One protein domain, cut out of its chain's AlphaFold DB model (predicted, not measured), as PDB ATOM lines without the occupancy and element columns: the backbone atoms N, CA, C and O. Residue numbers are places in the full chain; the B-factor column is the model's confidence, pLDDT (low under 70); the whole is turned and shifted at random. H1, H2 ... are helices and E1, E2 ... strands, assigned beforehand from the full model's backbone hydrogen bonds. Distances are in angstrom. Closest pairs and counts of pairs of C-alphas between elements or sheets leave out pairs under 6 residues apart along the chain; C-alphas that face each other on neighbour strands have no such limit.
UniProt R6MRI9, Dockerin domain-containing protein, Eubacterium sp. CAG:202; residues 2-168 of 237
ATOM      1  N   LEU A   2      26.400   2.690  39.839       34.72
ATOM      2  CA  LEU A   2      25.393   2.100  38.926       34.72
ATOM      3  C   LEU A   2      25.748   2.208  37.430       34.72
ATOM      4  O   LEU A   2      25.689   1.224  36.719       34.72
ATOM      5  N   LYS A   3      26.198   3.385  36.965       33.72
ATOM      6  CA  LYS A   3      26.556   3.610  35.550       33.72
ATOM      7  C   LYS A   3      27.722   2.732  35.058       33.72
ATOM      8  O   LYS A   3      27.650   2.220  33.956       33.72
ATOM      9  N   LYS A   4      28.778   2.541  35.863       35.72
ATOM     10  CA  LYS A   4      29.913   1.640  35.536       35.72
ATOM     11  C   LYS A   4      29.474   0.192  35.520       35.72
ATOM     12  O   LYS A   4      29.841  -0.550  34.624       35.72
ATOM     13  N   PHE A   5      28.607  -0.137  36.461       43.38
ATOM     14  CA  PHE A   5      28.123  -1.476  36.653       43.38
ATOM     15  C   PHE A   5      27.177  -1.950  35.525       43.38
ATOM     16  O   PHE A   5      27.395  -2.990  34.904       43.38
ATOM     17  N   THR A   6      26.209  -1.105  35.160       41.34
ATOM     18  CA  THR A   6      25.368  -1.276  33.971       41.34
ATOM     19  C   THR A   6      26.184  -1.533  32.723       41.34
ATOM     20  O   THR A   6      25.828  -2.382  31.915       41.34
ATOM     21  N   CYS A   7      27.295  -0.827  32.586       40.53
ATOM     22  CA  CYS A   7      28.124  -0.962  31.418       40.53
ATOM     23  C   CYS A   7      28.906  -2.265  31.425       40.53
ATOM     24  O   CYS A   7      28.812  -2.972  30.442       40.53
ATOM     25  N   THR A   8      29.546  -2.683  32.516       42.53
ATOM     26  CA  THR A   8      30.262  -3.970  32.551       42.53
ATOM     27  C   THR A   8      29.353  -5.165  32.246       42.53
ATOM     28  O   THR A   8      29.715  -5.982  31.408       42.53
ATOM     29  N   ALA A   9      28.155  -5.257  32.831       44.84
ATOM     30  CA  ALA A   9      27.274  -6.402  32.586       44.84
ATOM     31  C   ALA A   9      26.687  -6.429  31.165       44.84
ATOM     32  O   ALA A   9      26.777  -7.444  30.481       44.84
ATOM     33  N   LEU A  10      26.153  -5.302  30.679       45.69
ATOM     34  CA  LEU A  10      25.619  -5.221  29.316       45.69
ATOM     35  C   LEU A  10      26.718  -5.338  28.250       45.69
ATOM     36  O   LEU A  10      26.516  -5.977  27.218       45.69
ATOM     37  N   THR A  11      27.890  -4.760  28.509       49.16
ATOM     38  CA  THR A  11      29.084  -4.907  27.676       49.16
ATOM     39  C   THR A  11      29.548  -6.347  27.626       49.16
ATOM     40  O   THR A  11      29.852  -6.807  26.538       49.16
ATOM     41  N   VAL A  12      29.640  -7.063  28.751       48.31
ATOM     42  CA  VAL A  12      30.099  -8.458  28.763       48.31
ATOM     43  C   VAL A  12      29.152  -9.314  27.931       48.31
ATOM     44  O   VAL A  12      29.619 -10.067  27.091       48.31
ATOM     45  N   SER A  13      27.836  -9.129  28.022       50.41
ATOM     46  CA  SER A  13      26.875  -9.910  27.228       50.41
ATOM     47  C   SER A  13      26.894  -9.577  25.731       50.41
ATOM     48  O   SER A  13      26.757 -10.469  24.895       50.41
ATOM     49  N   ILE A  14      27.118  -8.309  25.375       49.25
ATOM     50  CA  ILE A  14      27.174  -7.850  23.979       49.25
ATOM     51  C   ILE A  14      28.558  -8.133  23.369       49.25
ATOM     52  O   ILE A  14      28.641  -8.643  22.254       49.25
ATOM     53  N   MET A  15      29.650  -7.963  24.114       50.16
ATOM     54  CA  MET A  15      30.995  -8.396  23.716       50.16
ATOM     55  C   MET A  15      31.130  -9.910  23.643       50.16
ATOM     56  O   MET A  15      31.769 -10.377  22.712       50.16
ATOM     57  N   ILE A  16      30.505 -10.689  24.534       47.78
ATOM     58  CA  ILE A  16      30.434 -12.152  24.388       47.78
ATOM     59  C   ILE A  16      29.776 -12.507  23.056       47.78
ATOM     60  O   ILE A  16      30.172 -13.500  22.474       47.78
ATOM     61  N   SER A  17      28.851 -11.689  22.534       41.22
ATOM     62  CA  SER A  17      28.251 -11.885  21.207       41.22
ATOM     63  C   SER A  17      29.093 -11.346  20.029       41.22
ATOM     64  O   SER A  17      28.997 -11.866  18.920       41.22
ATOM     65  N   GLY A  18      29.955 -10.347  20.262       36.88
ATOM     66  CA  GLY A  18      30.830  -9.725  19.254       36.88
ATOM     67  C   GLY A  18      32.230 -10.334  19.114       36.88
ATOM     68  O   GLY A  18      32.750 -10.435  18.004       36.88
ATOM     69  N   MET A  19      32.833 -10.804  20.211       36.75
ATOM     70  CA  MET A  19      34.118 -11.525  20.223       36.75
ATOM     71  C   MET A  19      34.030 -12.868  19.482       36.75
ATOM     72  O   MET A  19      35.037 -13.346  18.963       36.75
ATOM     73  N   ILE A  20      32.812 -13.407  19.308       36.84
ATOM     74  CA  ILE A  20      32.510 -14.565  18.443       36.84
ATOM     75  C   ILE A  20      32.962 -14.321  16.992       36.84
ATOM     76  O   ILE A  20      33.167 -15.267  16.234       36.84
ATOM     77  N   CYS A  21      33.119 -13.061  16.581       34.06
ATOM     78  CA  CYS A  21      33.242 -12.700  15.175       34.06
ATOM     79  C   CYS A  21      34.632 -12.222  14.740       34.06
ATOM     80  O   CYS A  21      34.869 -12.157  13.536       34.06
ATOM     81  N   VAL A  22      35.540 -11.893  15.670       32.03
ATOM     82  CA  VAL A  22      36.820 -11.239  15.319       32.03
ATOM     83  C   VAL A  22      38.060 -12.015  15.790       32.03
ATOM     84  O   VAL A  22      39.110 -11.895  15.166       32.03
ATOM     85  N   SER A  23      37.964 -12.895  16.794       32.88
ATOM     86  CA  SER A  23      39.116 -13.674  17.282       32.88
ATOM     87  C   SER A  23      38.768 -15.135  17.576       32.88
ATOM     88  O   SER A  23      38.757 -15.581  18.721       32.88
ATOM     89  N   ALA A  24      38.528 -15.928  16.531       29.48
ATOM     90  CA  ALA A  24      38.618 -17.380  16.645       29.48
ATOM     91  C   ALA A  24      40.101 -17.806  16.657       29.48
ATOM     92  O   ALA A  24      40.613 -18.301  15.655       29.48
ATOM     93  N   THR A  25      40.805 -17.600  17.773       31.39
ATOM     94  CA  THR A  25      42.143 -18.190  18.010       31.39
ATOM     95  C   THR A  25      42.137 -19.301  19.061       31.39
ATOM     96  O   THR A  25      43.122 -20.020  19.185       31.39
ATOM     97  N   SER A  26      41.009 -19.542  19.732       32.75
ATOM     98  CA  SER A  26      40.772 -20.725  20.562       32.75
ATOM     99  C   SER A  26      39.264 -20.974  20.650       32.75
ATOM    100  O   SER A  26      38.527 -20.176  21.215       32.75
ATOM    101  N   LYS A  27      38.772 -22.074  20.065       36.19
ATOM    102  CA  LYS A  27      37.379 -22.539  20.247       36.19
ATOM    103  C   LYS A  27      37.118 -23.085  21.665       36.19
ATOM    104  O   LYS A  27      35.994 -23.487  21.940       36.19
ATOM    105  N   ALA A  28      38.144 -23.166  22.516       34.38
ATOM    106  CA  ALA A  28      38.095 -23.883  23.788       34.38
ATOM    107  C   ALA A  28      37.667 -23.009  24.980       34.38
ATOM    108  O   ALA A  28      37.148 -23.555  25.945       34.38
ATOM    109  N   ASP A  29      37.805 -21.681  24.899       37.97
ATOM    110  CA  ASP A  29      37.564 -20.792  26.051       37.97
ATOM    111  C   ASP A  29      36.165 -20.142  26.069       37.97
ATOM    112  O   ASP A  29      35.768 -19.533  27.061       37.97
ATOM    113  N   PHE A  30      35.375 -20.287  24.996       45.44
ATOM    114  CA  PHE A  30      34.043 -19.677  24.890       45.44
ATOM    115  C   PHE A  30      33.023 -20.590  24.200       45.44
ATOM    116  O   PHE A  30      33.062 -20.807  22.988       45.44
ATOM    117  N   SER A  31      32.056 -21.068  24.984       54.88
ATOM    118  CA  SER A  31      30.877 -21.814  24.542       54.88
ATOM    119  C   SER A  31      29.591 -21.092  24.984       54.88
ATOM    120  O   SER A  31      29.593 -20.291  25.921       54.88
ATOM    121  N   LEU A  32      28.457 -21.381  24.331       60.22
ATOM    122  CA  LEU A  32      27.133 -20.932  24.802       60.22
ATOM    123  C   LEU A  32      26.845 -21.416  26.238       60.22
ATOM    124  O   LEU A  32      26.066 -20.798  26.958       60.22
ATOM    125  N   GLU A  33      27.474 -22.519  26.641       62.16
ATOM    126  CA  GLU A  33      27.414 -23.074  27.992       62.16
ATOM    127  C   GLU A  33      28.079 -22.134  29.005       62.16
ATOM    128  O   GLU A  33      27.429 -21.763  29.980       62.16
ATOM    129  N   ASN A  34      29.271 -21.607  28.698       64.31
ATOM    130  CA  ASN A  34      29.945 -20.610  29.539       64.31
ATOM    131  C   ASN A  34      29.084 -19.340  29.680       64.31
ATOM    132  O   ASN A  34      28.938 -18.801  30.770       64.31
ATOM    133  N   ALA A  35      28.446 -18.868  28.601       67.12
ATOM    134  CA  ALA A  35      27.569 -17.690  28.663       67.12
ATOM    135  C   ALA A  35      26.344 -17.907  29.573       67.12
ATOM    136  O   ALA A  35      25.971 -17.017  30.339       67.12
ATOM    137  N   LYS A  36      25.736 -19.098  29.520       75.44
ATOM    138  CA  LYS A  36      24.633 -19.472  30.417       75.44
ATOM    139  C   LYS A  36      25.084 -19.558  31.870       75.44
ATOM    140  O   LYS A  36      24.333 -19.161  32.760       75.44
ATOM    141  N   GLU A  37      26.292 -20.051  32.116       76.56
ATOM    142  CA  GLU A  37      26.879 -20.077  33.453       76.56
ATOM    143  C   GLU A  37      27.076 -18.662  34.005       76.56
ATOM    144  O   GLU A  37      26.620 -18.376  35.111       76.56
ATOM    145  N   TYR A  38      27.605 -17.738  33.197       75.00
ATOM    146  CA  TYR A  38      27.673 -16.323  33.565       75.00
ATOM    147  C   TYR A  38      26.298 -15.752  33.924       75.00
ATOM    148  O   TYR A  38      26.161 -15.131  34.974       75.00
ATOM    149  N   PHE A  39      25.267 -15.978  33.105       80.62
ATOM    150  CA  PHE A  39      23.907 -15.504  33.404       80.62
ATOM    151  C   PHE A  39      23.359 -16.091  34.708       80.62
ATOM    152  O   PHE A  39      22.745 -15.371  35.493       80.62
ATOM    153  N   THR A  40      23.653 -17.366  34.969       84.69
ATOM    154  CA  THR A  40      23.285 -18.036  36.220       84.69
ATOM    155  C   THR A  40      23.919 -17.334  37.424       84.69
ATOM    156  O   THR A  40      23.223 -17.025  38.387       84.69
ATOM    157  N   LEU A  41      25.213 -17.000  37.350       82.25
ATOM    158  CA  LEU A  41      25.914 -16.254  38.403       82.25
ATOM    159  C   LEU A  41      25.344 -14.840  38.591       82.25
ATOM    160  O   LEU A  41      25.180 -14.393  39.726       82.25
ATOM    161  N   MET A  42      24.998 -14.141  37.502       82.69
ATOM    162  CA  MET A  42      24.387 -12.805  37.577       82.69
ATOM    163  C   MET A  42      23.018 -12.840  38.267       82.69
ATOM    164  O   MET A  42      22.733 -12.001  39.128       82.69
ATOM    165  N   ASN A  43      22.184 -13.821  37.916       88.31
ATOM    166  CA  ASN A  43      20.876 -14.014  38.535       88.31
ATOM    167  C   ASN A  43      21.017 -14.415  40.006       88.31
ATOM    168  O   ASN A  43      20.314 -13.863  40.849       88.31
ATOM    169  N   GLY A  44      21.959 -15.304  40.330       88.50
ATOM    170  CA  GLY A  44      22.263 -15.712  41.700       88.50
ATOM    171  C   GLY A  44      22.686 -14.542  42.581       88.50
ATOM    172  O   GLY A  44      22.061 -14.296  43.610       88.50
ATOM    173  N   CYS A  45      23.655 -13.746  42.116       86.12
ATOM    174  CA  CYS A  45      24.090 -12.513  42.780       86.12
ATOM    175  C   CYS A  45      22.907 -11.578  43.052       86.12
ATOM    176  O   CYS A  45      22.760 -11.025  44.139       86.12
ATOM    177  N   SER A  46      22.013 -11.444  42.075       87.81
ATOM    178  CA  SER A  46      20.851 -10.562  42.163       87.81
ATOM    179  C   SER A  46      19.789 -11.056  43.132       87.81
ATOM    180  O   SER A  46      19.199 -10.250  43.849       87.81
ATOM    181  N   ARG A  47      19.566 -12.372  43.192       91.38
ATOM    182  CA  ARG A  47      18.690 -13.005  44.183       91.38
ATOM    183  C   ARG A  47      19.232 -12.797  45.594       91.38
ATOM    184  O   ARG A  47      18.470 -12.376  46.460       91.38
ATOM    185  N   THR A  48      20.535 -12.987  45.801       89.25
ATOM    186  CA  THR A  48      21.190 -12.688  47.082       89.25
ATOM    187  C   THR A  48      21.066 -11.204  47.427       89.25
ATOM    188  O   THR A  48      20.614 -10.861  48.516       89.25
ATOM    189  N   ALA A  49      21.349 -10.309  46.475       87.75
ATOM    190  CA  ALA A  49      21.267  -8.867  46.685       87.75
ATOM    191  C   ALA A  49      19.847  -8.404  47.047       87.75
ATOM    192  O   ALA A  49      19.688  -7.516  47.883       87.75
ATOM    193  N   LEU A  50      18.801  -9.005  46.464       90.56
ATOM    194  CA  LEU A  50      17.403  -8.688  46.776       90.56
ATOM    195  C   LEU A  50      17.041  -8.967  48.243       90.56
ATOM    196  O   LEU A  50      16.169  -8.279  48.777       90.56
ATOM    197  N   LYS A  51      17.724  -9.898  48.924       90.44
ATOM    198  CA  LYS A  51      17.513 -10.180  50.358       90.44
ATOM    199  C   LYS A  51      17.903  -8.999  51.256       90.44
ATOM    200  O   LYS A  51      17.397  -8.893  52.368       90.44
ATOM    201  N   ASN A  52      18.712  -8.069  50.743       88.69
ATOM    202  CA  ASN A  52      19.089  -6.833  51.431       88.69
ATOM    203  C   ASN A  52      18.032  -5.711  51.314       88.69
ATOM    204  O   ASN A  52      18.235  -4.629  51.865       88.69
ATOM    205  N   TYR A  53      16.914  -5.945  50.614       90.06
ATOM    206  CA  TYR A  53      15.832  -4.973  50.407       90.06
ATOM    207  C   TYR A  53      14.501  -5.452  51.003       90.06
ATOM    208  O   TYR A  53      14.157  -6.640  50.965       90.06
ATOM    209  N   ASN A  54      13.697  -4.501  51.480       93.88
ATOM    210  CA  ASN A  54      12.312  -4.734  51.883       93.88
ATOM    211  C   ASN A  54      11.396  -4.838  50.654       93.88
ATOM    212  O   ASN A  54      11.688  -4.297  49.590       93.88
ATOM    213  N   ASP A  55      10.242  -5.486  50.802       90.25
ATOM    214  CA  ASP A  55       9.335  -5.758  49.674       90.25
ATOM    215  C   ASP A  55       8.755  -4.504  49.004       90.25
ATOM    216  O   ASP A  55       8.484  -4.504  47.801       90.25
ATOM    217  N   GLU A  56       8.625  -3.413  49.761       91.62
ATOM    218  CA  GLU A  56       8.156  -2.120  49.252       91.62
ATOM    219  C   GLU A  56       9.273  -1.254  48.649       91.62
ATOM    220  O   GLU A  56       8.989  -0.204  48.062       91.62
ATOM    221  N   ASP A  57      10.536  -1.679  48.755       93.81
ATOM    222  CA  ASP A  57      11.655  -0.901  48.240       93.81
ATOM    223  C   ASP A  57      11.610  -0.836  46.711       93.81
ATOM    224  O   ASP A  57      11.324  -1.807  46.006       93.81
ATOM    225  N   THR A  58      11.922   0.344  46.179       93.12
ATOM    226  CA  THR A  58      12.145   0.528  44.745       93.12
ATOM    227  C   THR A  58      13.629   0.388  44.454       93.12
ATOM    228  O   THR A  58      14.437   1.185  44.934       93.12
ATOM    229  N   VAL A  59      13.979  -0.585  43.620       90.38
ATOM    230  CA  VAL A  59      15.361  -0.916  43.276       90.38
ATOM    231  C   VAL A  59      15.673  -0.526  41.840       90.38
ATOM    232  O   VAL A  59      14.795  -0.486  40.976       90.38
ATOM    233  N   ASP A  60      16.941  -0.213  41.588       86.69
ATOM    234  CA  ASP A  60      17.458  -0.133  40.228       86.69
ATOM    235  C   ASP A  60      17.614  -1.549  39.672       86.69
ATOM    236  O   ASP A  60      18.137  -2.422  40.357       86.69
ATOM    237  N   ALA A  61      17.168  -1.769  38.441       86.44
ATOM    238  CA  ALA A  61      17.261  -3.049  37.765       86.44
ATOM    239  C   ALA A  61      17.854  -2.887  36.367       86.44
ATOM    240  O   ALA A  61      17.638  -1.885  35.673       86.44
ATOM    241  N   ILE A  62      18.601  -3.904  35.966       84.69
ATOM    242  CA  ILE A  62      19.163  -4.073  34.637       84.69
ATOM    243  C   ILE A  62      18.647  -5.394  34.122       84.69
ATOM    244  O   ILE A  62      18.796  -6.407  34.790       84.69
ATOM    245  N   VAL A  63      18.045  -5.384  32.945       87.19
ATOM    246  CA  VAL A  63      17.496  -6.597  32.352       87.19
ATOM    247  C   VAL A  63      18.062  -6.776  30.963       87.19
ATOM    248  O   VAL A  63      18.120  -5.825  30.174       87.19
ATOM    249  N   TYR A  64      18.435  -8.016  30.670       86.62
ATOM    250  CA  TYR A  64      18.804  -8.450  29.340       86.62
ATOM    251  C   TYR A  64      17.873  -9.570  28.871       86.62
ATOM    252  O   TYR A  64      17.803 -10.647  29.457       86.62
ATOM    253  N   CYS A  65      17.133  -9.279  27.806       86.69
ATOM    254  CA  CYS A  65      16.252 -10.183  27.067       86.69
ATOM    255  C   CYS A  65      16.853 -10.348  25.672       86.69
ATOM    256  O   CYS A  65      16.343  -9.790  24.699       86.69
ATOM    257  N   GLY A  66      18.026 -10.962  25.619       77.69
ATOM    258  CA  GLY A  66      19.016 -10.809  24.573       77.69
ATOM    259  C   GLY A  66      18.609 -11.227  23.174       77.69
ATOM    260  O   GLY A  66      17.494 -11.658  22.882       77.69
ATOM    261  N   LEU A  67      19.578 -11.081  22.279       80.44
ATOM    262  CA  LEU A  67      19.462 -11.506  20.894       80.44
ATOM    263  C   LEU A  67      19.531 -13.034  20.787       80.44
ATOM    264  O   LEU A  67      20.292 -13.688  21.499       80.44
ATOM    265  N   ASP A  68      18.786 -13.608  19.843       79.31
ATOM    266  CA  ASP A  68      18.902 -15.028  19.514       79.31
ATOM    267  C   ASP A  68      20.225 -15.303  18.779       79.31
ATOM    268  O   ASP A  68      20.314 -15.239  17.552       79.31
ATOM    269  N   LEU A  69      21.273 -15.607  19.547       73.88
ATOM    270  CA  LEU A  69      22.605 -15.918  19.021       73.88
ATOM    271  C   LEU A  69      22.649 -17.241  18.241       73.88
ATOM    272  O   LEU A  69      23.633 -17.507  17.554       73.88
ATOM    273  N   SER A  70      21.595 -18.065  18.296       73.88
ATOM    274  CA  SER A  70      21.487 -19.235  17.418       73.88
ATOM    275  C   SER A  70      21.129 -18.851  15.978       73.88
ATOM    276  O   SER A  70      21.377 -19.623  15.053       73.88
ATOM    277  N   SER A  71      20.604 -17.638  15.764       78.38
ATOM    278  CA  SER A  71      20.251 -17.120  14.448       78.38
ATOM    279  C   SER A  71      21.497 -16.679  13.668       78.38
ATOM    280  O   SER A  71      22.135 -15.683  14.028       78.38
ATOM    281  N   PRO A  72      21.810 -17.313  12.518       75.69
ATOM    282  CA  PRO A  72      22.941 -16.905  11.685       75.69
ATOM    283  C   PRO A  72      22.830 -15.456  11.198       75.69
ATOM    284  O   PRO A  72      23.837 -14.774  11.027       75.69
ATOM    285  N   LYS A  73      21.599 -14.962  10.998       83.69
ATOM    286  CA  LYS A  73      21.330 -13.580  10.576       83.69
ATOM    287  C   LYS A  73      21.758 -12.579  11.650       83.69
ATOM    288  O   LYS A  73      22.389 -11.577  11.327       83.69
ATOM    289  N   ILE A  74      21.409 -12.846  12.909       82.00
ATOM    290  CA  ILE A  74      21.804 -12.007  14.046       82.00
ATOM    291  C   ILE A  74      23.321 -12.046  14.198       82.00
ATOM    292  O   ILE A  74      23.949 -10.990  14.212       82.00
ATOM    293  N   MET A  75      23.903 -13.247  14.203       74.88
ATOM    294  CA  MET A  75      25.348 -13.437  14.296       74.88
ATOM    295  C   MET A  75      26.107 -12.657  13.222       74.88
ATOM    296  O   MET A  75      27.024 -11.912  13.549       74.88
ATOM    297  N   PHE A  76      25.674 -12.739  11.961       76.31
ATOM    298  CA  PHE A  76      26.279 -12.000  10.852       76.31
ATOM    299  C   PHE A  76      26.256 -10.478  11.066       76.31
ATOM    300  O   PHE A  76      27.257  -9.796  10.849       76.31
ATOM    301  N   TYR A  77      25.120  -9.920  11.493       83.31
ATOM    302  CA  TYR A  77      25.011  -8.479  11.713       83.31
ATOM    303  C   TYR A  77      25.807  -8.002  12.924       83.31
ATOM    304  O   TYR A  77      26.410  -6.930  12.850       83.31
ATOM    305  N   LEU A  78      25.869  -8.799  13.991       78.38
ATOM    306  CA  LEU A  78      26.778  -8.541  15.102       78.38
ATOM    307  C   LEU A  78      28.224  -8.507  14.596       78.38
ATOM    308  O   LEU A  78      28.894  -7.496  14.791       78.38
ATOM    309  N   SER A  79      28.669  -9.512  13.830       71.31
ATOM    310  CA  SER A  79      30.023  -9.537  13.249       71.31
ATOM    311  C   SER A  79      30.358  -8.254  12.497       71.31
ATOM    312  O   SER A  79      31.376  -7.614  12.750       71.31
ATOM    313  N   MET A  80      29.474  -7.866  11.578       79.81
ATOM    314  CA  MET A  80      29.684  -6.703  10.723       79.81
ATOM    315  C   MET A  80      29.715  -5.402  11.518       79.81
ATOM    316  O   MET A  80      30.485  -4.507  11.180       79.81
ATOM    317  N   PHE A  81      28.892  -5.286  12.561       83.81
ATOM    318  CA  PHE A  81      28.913  -4.124  13.438       83.81
ATOM    319  C   PHE A  81      30.256  -4.009  14.163       83.81
ATOM    320  O   PHE A  81      30.867  -2.944  14.125       83.81
ATOM    321  N   TYR A  82      30.745  -5.097  14.758       73.44
ATOM    322  CA  TYR A  82      32.014  -5.095  15.487       73.44
ATOM    323  C   TYR A  82      33.208  -4.774  14.581       73.44
ATOM    324  O   TYR A  82      33.989  -3.884  14.906       73.44
ATOM    325  N   ILE A  83      33.303  -5.424  13.416       72.56
ATOM    326  CA  ILE A  83      34.391  -5.197  12.448       72.56
ATOM    327  C   ILE A  83      34.387  -3.751  11.933       72.56
ATOM    328  O   ILE A  83      35.442  -3.150  11.769       72.56
ATOM    329  N   ALA A  84      33.209  -3.182  11.666       80.19
ATOM    330  CA  ALA A  84      33.107  -1.856  11.064       80.19
ATOM    331  C   ALA A  84      33.330  -0.694  12.046       80.19
ATOM    332  O   ALA A  84      33.550   0.427  11.591       80.19
ATOM    333  N   ASN A  85      33.220  -0.927  13.357       79.88
ATOM    334  CA  ASN A  85      33.242   0.141  14.364       79.88
ATOM    335  C   ASN A  85      34.495   0.145  15.252       79.88
ATOM    336  O   ASN A  85      34.558   1.000  16.130       79.88
ATOM    337  N   ASP A  86      35.450  -0.766  15.025       76.38
ATOM    338  CA  ASP A  86      36.732  -0.851  15.752       76.38
ATOM    339  C   ASP A  86      36.555  -0.670  17.271       76.38
ATOM    340  O   ASP A  86      37.016   0.291  17.888       76.38
ATOM    341  N   ILE A  87      35.733  -1.547  17.854       75.25
ATOM    342  CA  ILE A  87      35.296  -1.409  19.244       75.25
ATOM    343  C   ILE A  87      36.472  -1.668  20.182       75.25
ATOM    344  O   ILE A  87      37.024  -2.765  20.214       75.25
ATOM    345  N   ASP A  88      36.774  -0.670  21.009       75.75
ATOM    346  CA  ASP A  88      37.763  -0.760  22.075       75.75
ATOM    347  C   ASP A  88      37.200  -1.610  23.224       75.75
ATOM    348  O   ASP A  88      36.343  -1.167  24.001       75.75
ATOM    349  N   THR A  89      37.658  -2.861  23.292       68.75
ATOM    350  CA  THR A  89      37.190  -3.875  24.245       68.75
ATOM    351  C   THR A  89      37.587  -3.566  25.688       68.75
ATOM    352  O   THR A  89      36.865  -3.936  26.613       68.75
ATOM    353  N   GLU A  90      38.677  -2.837  25.912       68.69
ATOM    354  CA  GLU A  90      39.070  -2.403  27.253       68.69
ATOM    355  C   GLU A  90      38.167  -1.256  27.705       68.69
ATOM    356  O   GLU A  90      37.537  -1.304  28.768       68.69
ATOM    357  N   LYS A  91      38.005  -0.246  26.848       71.69
ATOM    358  CA  LYS A  91      37.214   0.940  27.163       71.69
ATOM    359  C   LYS A  91      35.740   0.625  27.353       71.69
ATOM    360  O   LYS A  91      35.109   1.200  28.236       71.69
ATOM    361  N   ILE A  92      35.174  -0.299  26.585       66.12
ATOM    362  CA  ILE A  92      33.762  -0.681  26.720       66.12
ATOM    363  C   ILE A  92      33.460  -1.354  28.072       66.12
ATOM    364  O   ILE A  92      32.330  -1.255  28.553       66.12
ATOM    365  N   THR A  93      34.446  -1.969  28.740       59.97
ATOM    366  CA  THR A  93      34.273  -2.511  30.107       59.97
ATOM    367  C   THR A  93      34.443  -1.464  31.207       59.97
ATOM    368  O   THR A  93      33.828  -1.593  32.268       59.97
ATOM    369  N   ALA A  94      35.250  -0.428  30.961       61.81
ATOM    370  CA  ALA A  94      35.678   0.535  31.974       61.81
ATOM    371  C   ALA A  94      34.951   1.895  31.909       61.81
ATOM    372  O   ALA A  94      34.828   2.584  32.931       61.81
ATOM    373  N   ASP A  95      34.464   2.293  30.730       66.12
ATOM    374  CA  ASP A  95      33.824   3.582  30.462       66.12
ATOM    375  C   ASP A  95      32.312   3.421  30.211       66.12
ATOM    376  O   ASP A  95      31.883   2.924  29.162       66.12
ATOM    377  N   PRO A  96      31.470   3.911  31.143       67.06
ATOM    378  CA  PRO A  96      30.027   3.829  31.007       67.06
ATOM    379  C   PRO A  96      29.446   4.532  29.784       67.06
ATOM    380  O   PRO A  96      28.465   4.083  29.186       67.06
ATOM    381  N   ALA A  97      29.994   5.704  29.468       74.88
ATOM    382  CA  ALA A  97      29.471   6.536  28.400       74.88
ATOM    383  C   ALA A  97      29.775   5.877  27.057       74.88
ATOM    384  O   ALA A  97      28.881   5.760  26.219       74.88
ATOM    385  N   TYR A  98      31.001   5.366  26.908       75.44
ATOM    386  CA  TYR A  98      31.410   4.621  25.726       75.44
ATOM    387  C   TYR A  98      30.583   3.342  25.547       75.44
ATOM    388  O   TYR A  98      30.014   3.139  24.481       75.44
ATOM    389  N   CYS A  99      30.403   2.535  26.595       73.31
ATOM    390  CA  CYS A  99      29.525   1.364  26.536       73.31
ATOM    391  C   CYS A  99      28.103   1.719  26.086       73.31
ATOM    392  O   CYS A  99      27.602   1.160  25.111       73.31
ATOM    393  N   THR A 100      27.465   2.682  26.756       75.25
ATOM    394  CA  THR A 100      26.086   3.079  26.431       75.25
ATOM    395  C   THR A 100      25.978   3.542  24.977       75.25
ATOM    396  O   THR A 100      25.012   3.207  24.291       75.25
ATOM    397  N   GLN A 101      26.985   4.272  24.487       83.56
ATOM    398  CA  GLN A 101      27.075   4.702  23.095       83.56
ATOM    399  C   GLN A 101      27.184   3.511  22.132       83.56
ATOM    400  O   GLN A 101      26.436   3.458  21.158       83.56
ATOM    401  N   ILE A 102      28.073   2.548  22.395       83.69
ATOM    402  CA  ILE A 102      28.250   1.367  21.536       83.69
ATOM    403  C   ILE A 102      26.973   0.521  21.487       83.69
ATOM    404  O   ILE A 102      26.548   0.129  20.400       83.69
ATOM    405  N   ILE A 103      26.310   0.303  22.625       80.81
ATOM    406  CA  ILE A 103      25.042  -0.441  22.682       80.81
ATOM    407  C   ILE A 103      23.939   0.298  21.921       80.81
ATOM    408  O   ILE A 103      23.206  -0.319  21.148       80.81
ATOM    409  N   GLY A 104      23.837   1.617  22.093       86.19
ATOM    410  CA  GLY A 104      22.881   2.437  21.350       86.19
ATOM    411  C   GLY A 104      23.117   2.382  19.838       86.19
ATOM    412  O   GLY A 104      22.169   2.200  19.072       86.19
ATOM    413  N   ASN A 105      24.379   2.456  19.409       90.56
ATOM    414  CA  ASN A 105      24.767   2.323  18.006       90.56
ATOM    415  C   ASN A 105      24.419   0.936  17.452       90.56
ATOM    416  O   ASN A 105      23.898   0.840  16.338       90.56
ATOM    417  N   LEU A 106      24.666  -0.126  18.225       88.00
ATOM    418  CA  LEU A 106      24.310  -1.487  17.837       88.00
ATOM    419  C   LEU A 106      22.795  -1.632  17.687       88.00
ATOM    420  O   LEU A 106      22.321  -2.163  16.685       88.00
ATOM    421  N   ASN A 107      22.032  -1.117  18.651       91.06
ATOM    422  CA  ASN A 107      20.576  -1.144  18.614       91.06
ATOM    423  C   ASN A 107      20.036  -0.466  17.350       91.06
ATOM    424  O   ASN A 107      19.292  -1.088  16.595       91.06
ATOM    425  N   ALA A 108      20.485   0.759  17.063       94.00
ATOM    426  CA  ALA A 108      20.084   1.491  15.862       94.00
ATOM    427  C   ALA A 108      20.511   0.777  14.564       94.00
ATOM    428  O   ALA A 108      19.777   0.771  13.572       94.00
ATOM    429  N   TYR A 109      21.693   0.155  14.555       93.88
ATOM    430  CA  TYR A 109      22.166  -0.633  13.420       93.88
ATOM    431  C   TYR A 109      21.254  -1.835  13.149       93.88
ATOM    432  O   TYR A 109      20.819  -2.022  12.010       93.88
ATOM    433  N   LEU A 110      20.932  -2.622  14.176       92.06
ATOM    434  CA  LEU A 110      20.070  -3.798  14.056       92.06
ATOM    435  C   LEU A 110      18.637  -3.415  13.656       92.06
ATOM    436  O   LEU A 110      18.066  -4.052  12.768       92.06
ATOM    437  N   GLU A 111      18.096  -2.330  14.213       95.00
ATOM    438  CA  GLU A 111      16.800  -1.763  13.806       95.00
ATOM    439  C   GLU A 111      16.788  -1.413  12.316       95.00
ATOM    440  O   GLU A 111      15.892  -1.823  11.578       95.00
ATOM    441  N   LYS A 112      17.836  -0.740  11.823       96.50
ATOM    442  CA  LYS A 112      17.981  -0.402  10.399       96.50
ATOM    443  C   LYS A 112      18.074  -1.642   9.499       96.50
ATOM    444  O   LYS A 112      17.763  -1.561   8.311       96.50
ATOM    445  N   LYS A 113      18.509  -2.784  10.035       95.12
ATOM    446  CA  LYS A 113      18.535  -4.082   9.338       95.12
ATOM    447  C   LYS A 113      17.222  -4.864   9.459       95.12
ATOM    448  O   LYS A 113      17.144  -5.985   8.951       95.12
ATOM    449  N   GLY A 114      16.198  -4.287  10.089       94.44
ATOM    450  CA  GLY A 114      14.903  -4.929  10.292       94.44
ATOM    451  C   GLY A 114      14.988  -6.136  11.225       94.44
ATOM    452  O   GLY A 114      14.271  -7.116  11.025       94.44
ATOM    453  N   ILE A 115      15.920  -6.116  12.180       92.75
ATOM    454  CA  ILE A 115      15.964  -7.102  13.258       92.75
ATOM    455  C   ILE A 115      14.947  -6.695  14.318       92.75
ATOM    456  O   ILE A 115      14.880  -5.533  14.707       92.75
ATOM    457  N   VAL A 116      14.170  -7.675  14.770       91.25
ATOM    458  CA  VAL A 116      13.190  -7.545  15.848       91.25
ATOM    459  C   VAL A 116      13.565  -8.549  16.929       91.25
ATOM    460  O   VAL A 116      14.031  -9.646  16.614       91.25
ATOM    461  N   ASN A 117      13.368  -8.174  18.190       91.06
ATOM    462  CA  ASN A 117      13.649  -9.028  19.331       91.06
ATOM    463  C   ASN A 117      12.341  -9.370  20.055       91.06
ATOM    464  O   ASN A 117      11.873  -8.622  20.908       91.06
ATOM    465  N   GLY A 118      11.769 -10.526  19.711       90.44
ATOM    466  CA  GLY A 118      10.492 -10.972  20.271       90.44
ATOM    467  C   GLY A 118      10.522 -11.173  21.789       90.44
ATOM    468  O   GLY A 118       9.565 -10.793  22.455       90.44
ATOM    469  N   LYS A 119      11.634 -11.678  22.348       90.12
ATOM    470  CA  LYS A 119      11.804 -11.820  23.809       90.12
ATOM    471  C   LYS A 119      11.707 -10.465  24.507       90.12
ATOM    472  O   LYS A 119      11.043 -10.306  25.524       90.12
ATOM    473  N   SER A 120      12.378  -9.475  23.935       91.31
ATOM    474  CA  SER A 120      12.386  -8.100  24.422       91.31
ATOM    475  C   SER A 120      11.007  -7.432  24.322       91.31
ATOM    476  O   SER A 120      10.592  -6.739  25.254       91.31
ATOM    477  N   ASP A 121      10.271  -7.675  23.234       91.44
ATOM    478  CA  ASP A 121       8.902  -7.175  23.050       91.44
ATOM    479  C   ASP A 121       7.919  -7.796  24.055       91.44
ATOM    480  O   ASP A 121       7.073  -7.093  24.624       91.44
ATOM    481  N   GLU A 122       8.049  -9.099  24.306       92.31
ATOM    482  CA  GLU A 122       7.274  -9.834  25.307       92.31
ATOM    483  C   GLU A 122       7.571  -9.322  26.721       92.31
ATOM    484  O   GLU A 122       6.650  -8.910  27.431       92.31
ATOM    485  N   PHE A 123       8.853  -9.230  27.092       92.19
ATOM    486  CA  PHE A 123       9.281  -8.667  28.372       92.19
ATOM    487  C   PHE A 123       8.681  -7.277  28.604       92.19
ATOM    488  O   PHE A 123       8.037  -7.022  29.626       92.19
ATOM    489  N   PHE A 124       8.842  -6.364  27.642       89.00
ATOM    490  CA  PHE A 124       8.342  -5.005  27.812       89.00
ATOM    491  C   PHE A 124       6.811  -4.976  27.905       89.00
ATOM    492  O   PHE A 124       6.258  -4.183  28.666       89.00
ATOM    493  N   SER A 125       6.107  -5.843  27.177       91.56
ATOM    494  CA  SER A 125       4.645  -5.933  27.246       91.56
ATOM    495  C   SER A 125       4.150  -6.396  28.614       91.56
ATOM    496  O   SER A 125       3.177  -5.822  29.112       91.56
ATOM    497  N   ASN A 126       4.845  -7.353  29.231       93.06
ATOM    498  CA  ASN A 126       4.492  -7.915  30.534       93.06
ATOM    499  C   ASN A 126       4.737  -6.924  31.681       93.06
ATOM    500  O   ASN A 126       3.907  -6.816  32.579       93.06
ATOM    501  N   TYR A 127       5.823  -6.144  31.623       93.06
ATOM    502  CA  TYR A 127       6.279  -5.355  32.776       93.06
ATOM    503  C   TYR A 127       6.175  -3.831  32.632       93.06
ATOM    504  O   TYR A 127       6.390  -3.119  33.612       93.06
ATOM    505  N   LYS A 128       5.812  -3.277  31.464       91.69
ATOM    506  CA  LYS A 128       5.778  -1.809  31.239       91.69
ATOM    507  C   LYS A 128       4.978  -1.009  32.273       91.69
ATOM    508  O   LYS A 128       5.323   0.138  32.527       91.69
ATOM    509  N   ASN A 129       3.919  -1.594  32.835       93.69
ATOM    510  CA  ASN A 129       3.059  -0.935  33.824       93.69
ATOM    511  C   ASN A 129       3.582  -1.098  35.262       93.69
ATOM    512  O   ASN A 129       3.145  -0.377  36.152       93.69
ATOM    513  N   GLU A 130       4.495  -2.045  35.486       93.31
ATOM    514  CA  GLU A 130       5.127  -2.324  36.780       93.31
ATOM    515  C   GLU A 130       6.467  -1.566  36.932       93.31
ATOM    516  O   GLU A 130       6.970  -1.375  38.041       93.31
ATOM    517  N   ILE A 131       7.032  -1.085  35.817       92.38
ATOM    518  CA  ILE A 131       8.232  -0.243  35.777       92.38
ATOM    519  C   ILE A 131       7.885   1.190  36.203       92.38
ATOM    520  O   ILE A 131       7.118   1.886  35.539       92.38
ATOM    521  N   SER A 132       8.510   1.669  37.280       88.56
ATOM    522  CA  SER A 132       8.254   3.006  37.826       88.56
ATOM    523  C   SER A 132       9.039   4.111  37.114       88.56
ATOM    524  O   SER A 132       8.554   5.234  36.986       88.56
ATOM    525  N   GLN A 133      10.248   3.815  36.624       87.38
ATOM    526  CA  GLN A 133      11.073   4.782  35.895       87.38
ATOM    527  C   GLN A 133      11.995   4.091  34.892       87.38
ATOM    528  O   GLN A 133      12.872   3.330  35.285       87.38
ATOM    529  N   ASN A 134      11.891   4.437  33.608       83.38
ATOM    530  CA  ASN A 134      12.855   3.998  32.595       83.38
ATOM    531  C   ASN A 134      14.106   4.890  32.602       83.38
ATOM    532  O   ASN A 134      13.997   6.115  32.685       83.38
ATOM    533  N   LYS A 135      15.292   4.282  32.481       80.12
ATOM    534  CA  LYS A 135      16.576   4.990  32.337       80.12
ATOM    535  C   LYS A 135      17.201   4.762  30.963       80.12
ATOM    536  O   LYS A 135      17.552   5.732  30.300       80.12
ATOM    537  N   LEU A 136      17.312   3.507  30.527       81.44
ATOM    538  CA  LEU A 136      17.790   3.128  29.193       81.44
ATOM    539  C   LEU A 136      16.883   2.048  28.610       81.44
ATOM    540  O   LEU A 136      16.466   1.136  29.326       81.44
ATOM    541  N   LYS A 137      16.613   2.154  27.309       88.00
ATOM    542  CA  LYS A 137      15.798   1.205  26.553       88.00
ATOM    543  C   LYS A 137      16.402   0.996  25.169       88.00
ATOM    544  O   LYS A 137      16.330   1.885  24.326       88.00
ATOM    545  N   PHE A 138      16.945  -0.192  24.944       88.50
ATOM    546  CA  PHE A 138      17.459  -0.650  23.658       88.50
ATOM    547  C   PHE A 138      16.693  -1.913  23.266       88.50
ATOM    548  O   PHE A 138      17.131  -3.032  23.533       88.50
ATOM    549  N   SER A 139      15.493  -1.731  22.710       90.00
ATOM    550  CA  SER A 139      14.527  -2.814  22.494       90.00
ATOM    551  C   SER A 139      15.029  -3.894  21.545       90.00
ATOM    552  O   SER A 139      14.795  -5.069  21.799       90.00
ATOM    553  N   THR A 140      15.764  -3.536  20.498       91.81
ATOM    554  CA  THR A 140      16.257  -4.524  19.531       91.81
ATOM    555  C   THR A 140      17.403  -5.343  20.102       91.81
ATOM    556  O   THR A 140      17.437  -6.552  19.916       91.81
ATOM    557  N   VAL A 141      18.304  -4.727  20.869       87.81
ATOM    558  CA  VAL A 141      19.339  -5.470  21.612       87.81
ATOM    559  C   VAL A 141      18.742  -6.257  22.787       87.81
ATOM    560  O   VAL A 141      19.304  -7.269  23.190       87.81
ATOM    561  N   GLY A 142      17.590  -5.832  23.310       88.81
ATOM    562  CA  GLY A 142      16.962  -6.444  24.480       88.81
ATOM    563  C   GLY A 142      17.564  -5.969  25.796       88.81
ATOM    564  O   GLY A 142      17.600  -6.718  26.763       88.81
ATOM    565  N   ALA A 143      18.069  -4.739  25.830       85.44
ATOM    566  CA  ALA A 143      18.837  -4.191  26.937       85.44
ATOM    567  C   ALA A 143      18.079  -3.051  27.628       85.44
ATOM    568  O   ALA A 143      17.756  -2.032  27.007       85.44
ATOM    569  N   TYR A 144      17.827  -3.208  28.925       85.38
ATOM    570  CA  TYR A 144      16.976  -2.309  29.695       85.38
ATOM    571  C   TYR A 144      17.620  -1.911  31.017       85.38
ATOM    572  O   TYR A 144      18.212  -2.736  31.706       85.38
ATOM    573  N   THR A 145      17.442  -0.647  31.403       85.12
ATOM    574  CA  THR A 145      17.652  -0.213  32.787       85.12
ATOM    575  C   THR A 145      16.486   0.626  33.262       85.12
ATOM    576  O   THR A 145      16.014   1.526  32.557       85.12
ATOM    577  N   PHE A 146      16.025   0.345  34.470       87.19
ATOM    578  CA  PHE A 146      14.854   0.992  35.034       87.19
ATOM    579  C   PHE A 146      14.837   0.891  36.559       87.19
ATOM    580  O   PHE A 146      15.728   0.307  37.170       87.19
ATOM    581  N   LYS A 147      13.821   1.498  37.169       91.62
ATOM    582  CA  LYS A 147      13.426   1.268  38.553       91.62
ATOM    583  C   LYS A 147      12.096   0.535  38.605       91.62
ATOM    584  O   LYS A 147      11.207   0.829  37.803       91.62
ATOM    585  N   ALA A 148      11.967  -0.385  39.549       93.88
ATOM    586  CA  ALA A 148      10.730  -1.098  39.854       93.88
ATOM    587  C   ALA A 148      10.725  -1.514  41.333       93.88
ATOM    588  O   ALA A 148      11.755  -1.425  42.006       93.88
ATOM    589  N   LYS A 149       9.572  -1.947  41.856       95.75
ATOM    590  CA  LYS A 149       9.520  -2.532  43.206       95.75
ATOM    591  C   LYS A 149      10.361  -3.810  43.257       95.75
ATOM    592  O   LYS A 149      10.374  -4.558  42.281       95.75
ATOM    593  N   LYS A 150      10.995  -4.099  44.397       94.06
ATOM    594  CA  LYS A 150      11.745  -5.344  44.644       94.06
ATOM    595  C   LYS A 150      10.952  -6.575  44.195       94.06
ATOM    596  O   LYS A 150      11.470  -7.391  43.444       94.06
ATOM    597  N   THR A 151       9.685  -6.666  44.592       95.25
ATOM    598  CA  THR A 151       8.789  -7.787  44.258       95.25
ATOM    599  C   THR A 151       8.577  -7.979  42.755       95.25
ATOM    600  O   THR A 151       8.499  -9.110  42.285       95.25
ATOM    601  N   VAL A 152       8.554  -6.893  41.980       94.75
ATOM    602  CA  VAL A 152       8.464  -6.941  40.512       94.75
ATOM    603  C   VAL A 152       9.757  -7.491  39.914       94.75
ATOM    604  O   VAL A 152       9.725  -8.310  39.002       94.75
ATOM    605  N   VAL A 153      10.910  -7.070  40.435       93.38
ATOM    606  CA  VAL A 153      12.215  -7.529  39.940       93.38
ATOM    607  C   VAL A 153      12.491  -8.983  40.338       93.38
ATOM    608  O   VAL A 153      13.036  -9.741  39.541       93.38
ATOM    609  N   GLN A 154      12.036  -9.402  41.521       93.69
ATOM    610  CA  GLN A 154      12.016 -10.803  41.945       93.69
ATOM    611  C   GLN A 154      11.210 -11.660  40.955       93.69
ATOM    612  O   GLN A 154      11.712 -12.658  40.451       93.69
ATOM    613  N   LYS A 155      10.004 -11.209  40.588       94.06
ATOM    614  CA  LYS A 155       9.159 -11.872  39.586       94.06
ATOM    615  C   LYS A 155       9.861 -12.006  38.225       94.06
ATOM    616  O   LYS A 155       9.780 -13.064  37.610       94.06
ATOM    617  N   MET A 156      10.611 -10.991  37.785       93.00
ATOM    618  CA  MET A 156      11.402 -11.065  36.541       93.00
ATOM    619  C   MET A 156      12.475 -12.161  36.581       93.00
ATOM    620  O   MET A 156      12.694 -12.827  35.573       93.00
ATOM    621  N   LEU A 157      13.126 -12.361  37.734       91.19
ATOM    622  CA  LEU A 157      14.090 -13.448  37.938       91.19
ATOM    623  C   LEU A 157      13.415 -14.829  37.930       91.19
ATOM    624  O   LEU A 157      14.038 -15.804  37.513       91.19
ATOM    625  N   ASP A 158      12.172 -14.927  38.407       90.12
ATOM    626  CA  ASP A 158      11.446 -16.194  38.566       90.12
ATOM    627  C   ASP A 158      10.757 -16.674  37.279       90.12
ATOM    628  O   ASP A 158      10.675 -17.875  37.035       90.12
ATOM    629  N   GLU A 159      10.273 -15.760  36.437       85.81
ATOM    630  CA  GLU A 159       9.489 -16.110  35.244       85.81
ATOM    631  C   GLU A 159      10.332 -16.578  34.044       85.81
ATOM    632  O   GLU A 159       9.772 -17.063  33.064       85.81
ATOM    633  N   GLY A 160      11.664 -16.448  34.085       70.75
ATOM    634  CA  GLY A 160      12.572 -16.985  33.055       70.75
ATOM    635  C   GLY A 160      12.479 -16.321  31.672       70.75
ATOM    636  O   GLY A 160      13.120 -16.772  30.724       70.75
ATOM    637  N   ASN A 161      11.718 -15.232  31.543       80.62
ATOM    638  CA  ASN A 161      11.526 -14.485  30.289       80.62
ATOM    639  C   ASN A 161      12.708 -13.558  29.941       80.62
ATOM    640  O   ASN A 161      12.695 -12.857  28.929       80.62
ATOM    641  N   THR A 162      13.733 -13.544  30.787       87.31
ATOM    642  CA  THR A 162      14.955 -12.752  30.651       87.31
ATOM    643  C   THR A 162      16.151 -13.692  30.654       87.31
ATOM    644  O   THR A 162      16.140 -14.676  31.390       87.31
ATOM    645  N   ASP A 163      17.207 -13.375  29.906       85.38
ATOM    646  CA  ASP A 163      18.448 -14.149  30.001       85.38
ATOM    647  C   ASP A 163      19.156 -13.854  31.335       85.38
ATOM    648  O   ASP A 163      19.625 -14.779  31.994       85.38
ATOM    649  N   PHE A 164      19.169 -12.589  31.777       85.94
ATOM    650  CA  PHE A 164      19.528 -12.240  33.152       85.94
ATOM    651  C   PHE A 164      18.876 -10.944  33.644       85.94
ATOM    652  O   PHE A 164      18.490 -10.064  32.861       85.94
ATOM    653  N   VAL A 165      18.844 -10.806  34.967       87.75
ATOM    654  CA  VAL A 165      18.445  -9.597  35.693       87.75
ATOM    655  C   VAL A 165      19.534  -9.242  36.695       87.75
ATOM    656  O   VAL A 165      20.082 -10.122  37.351       87.75
ATOM    657  N   ILE A 166      19.833  -7.949  36.827       83.38
ATOM    658  CA  ILE A 166      20.753  -7.428  37.834       83.38
ATOM    659  C   ILE A 166      20.095  -6.368  38.691       83.38
ATOM    660  O   ILE A 166      19.468  -5.447  38.166       83.38
ATOM    661  N   VAL A 167      20.275  -6.484  40.005       83.00
ATOM    662  CA  VAL A 167      19.639  -5.619  40.998       83.00
ATOM    663  C   VAL A 167      20.637  -4.707  41.701       83.00
ATOM    664  O   VAL A 167      21.690  -5.121  42.176       83.00
ATOM    665  N   GLY A 168      20.246  -3.441  41.825       70.94
ATOM    666  CA  GLY A 168      20.935  -2.428  42.603       70.94
ATOM    667  C   GLY A 168      22.285  -2.012  42.020       70.94
ATOM    668  O   GLY A 168      22.621  -2.243  40.860       70.94
TER     669      GLY A 168
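AT A GLANCE: This is residues 2 to 168 of the 237 residues of the protein "Dockerin domain-containing protein" of Eubacterium sp. CAG:202 (UniProt R6MRI9). A twisted four-stranded sheet sits between helices in three layers, H1 and H5 on one face and H6 and H7 on the other. H2 runs beside edge strand E4 at the sheet's level, H3, H4 and H5 pack on H1, and residues 23 to 29 stick out. The printed part has 167 residues, with named elements in the order H1 H2 E1 H3 H4 H5 H6 E2 E3 H7 E4, seven helices and four strands, a mixed class. The sheet's order is E2 E3 E1 E4, all antiparallel. The whole is compact, with a radius of gyration of the C-alphas of 15.6 A and spans of 47 by 32 by 28 A.

HOW THE PARTS SIT: H1, residues 2 to 21, has a kink of 37 degrees near residue 14. It lies over E1, residues 58 to 64, at a height over the sheet of 10.5 A. H2, residues 32 to 50, is closest to E4, residues 164 to 167, at the C-alphas of Ser 46 and Val 167, 5.2 A apart. With residues 17 to 21 alone, H1 touches H3, residues 72 to 85, closest at C-alphas 21 and 79, 4.9 A. H4, residues 89 to 94, touches H1 at a shallow tilt of 14 degrees, opposite ways, with C-alphas 8 and 93 closest at 4.9 A. H5, residues 96 to 112, touches H1 with residues 96 to 103 alone, at a steep tilt of 49 degrees; C-alphas 4 and 96 are closest, 5.0 A. H6, residues 118 to 127, lies over E3, residues 143 to 149, 9.8 A over the sheet. E2, residues 131 to 138, bends by 77 degrees at residue 135 and forms a hairpin with E3; N 138 and O 143 are 2.9 A apart. Between E3 and E1, N 61 and O 146 are 2.8 A apart; between E1 and E4, N 62 and O 166 are 2.8 A apart. H7, residues 150 to 158, is on the same face as H6; E3, H7 and E4 form a split strand-helix-strand unit, two strands running the same way with E1 between them, its crossover right-handed. Every O i to N i+4 pair is within hydrogen-bond range in H2, H3, H5, H6 and H7, against 14 of 16 in H1 and 1 of 2 in H4.

IN THESE COORDINATES: H1 begins at C-alpha 2 (25.393, 2.100, 38.926) and measures 29.1 A. H2 measures 27.0 A, H3 20.1 A, H5 24.2 A and E1 19.0 A. E4 ends at C-alpha 167 (19.639, -5.619, 40.998).

THE WHOLE: The C-alphas of Thr 25 and Glu 56 are the farthest apart, 48.9 A. The printed part has no cut, and no link is long. Mean pLDDT of the printed part is 76.4; residues 2 to 35, 89 to 90 and 92 to 96 are under 70.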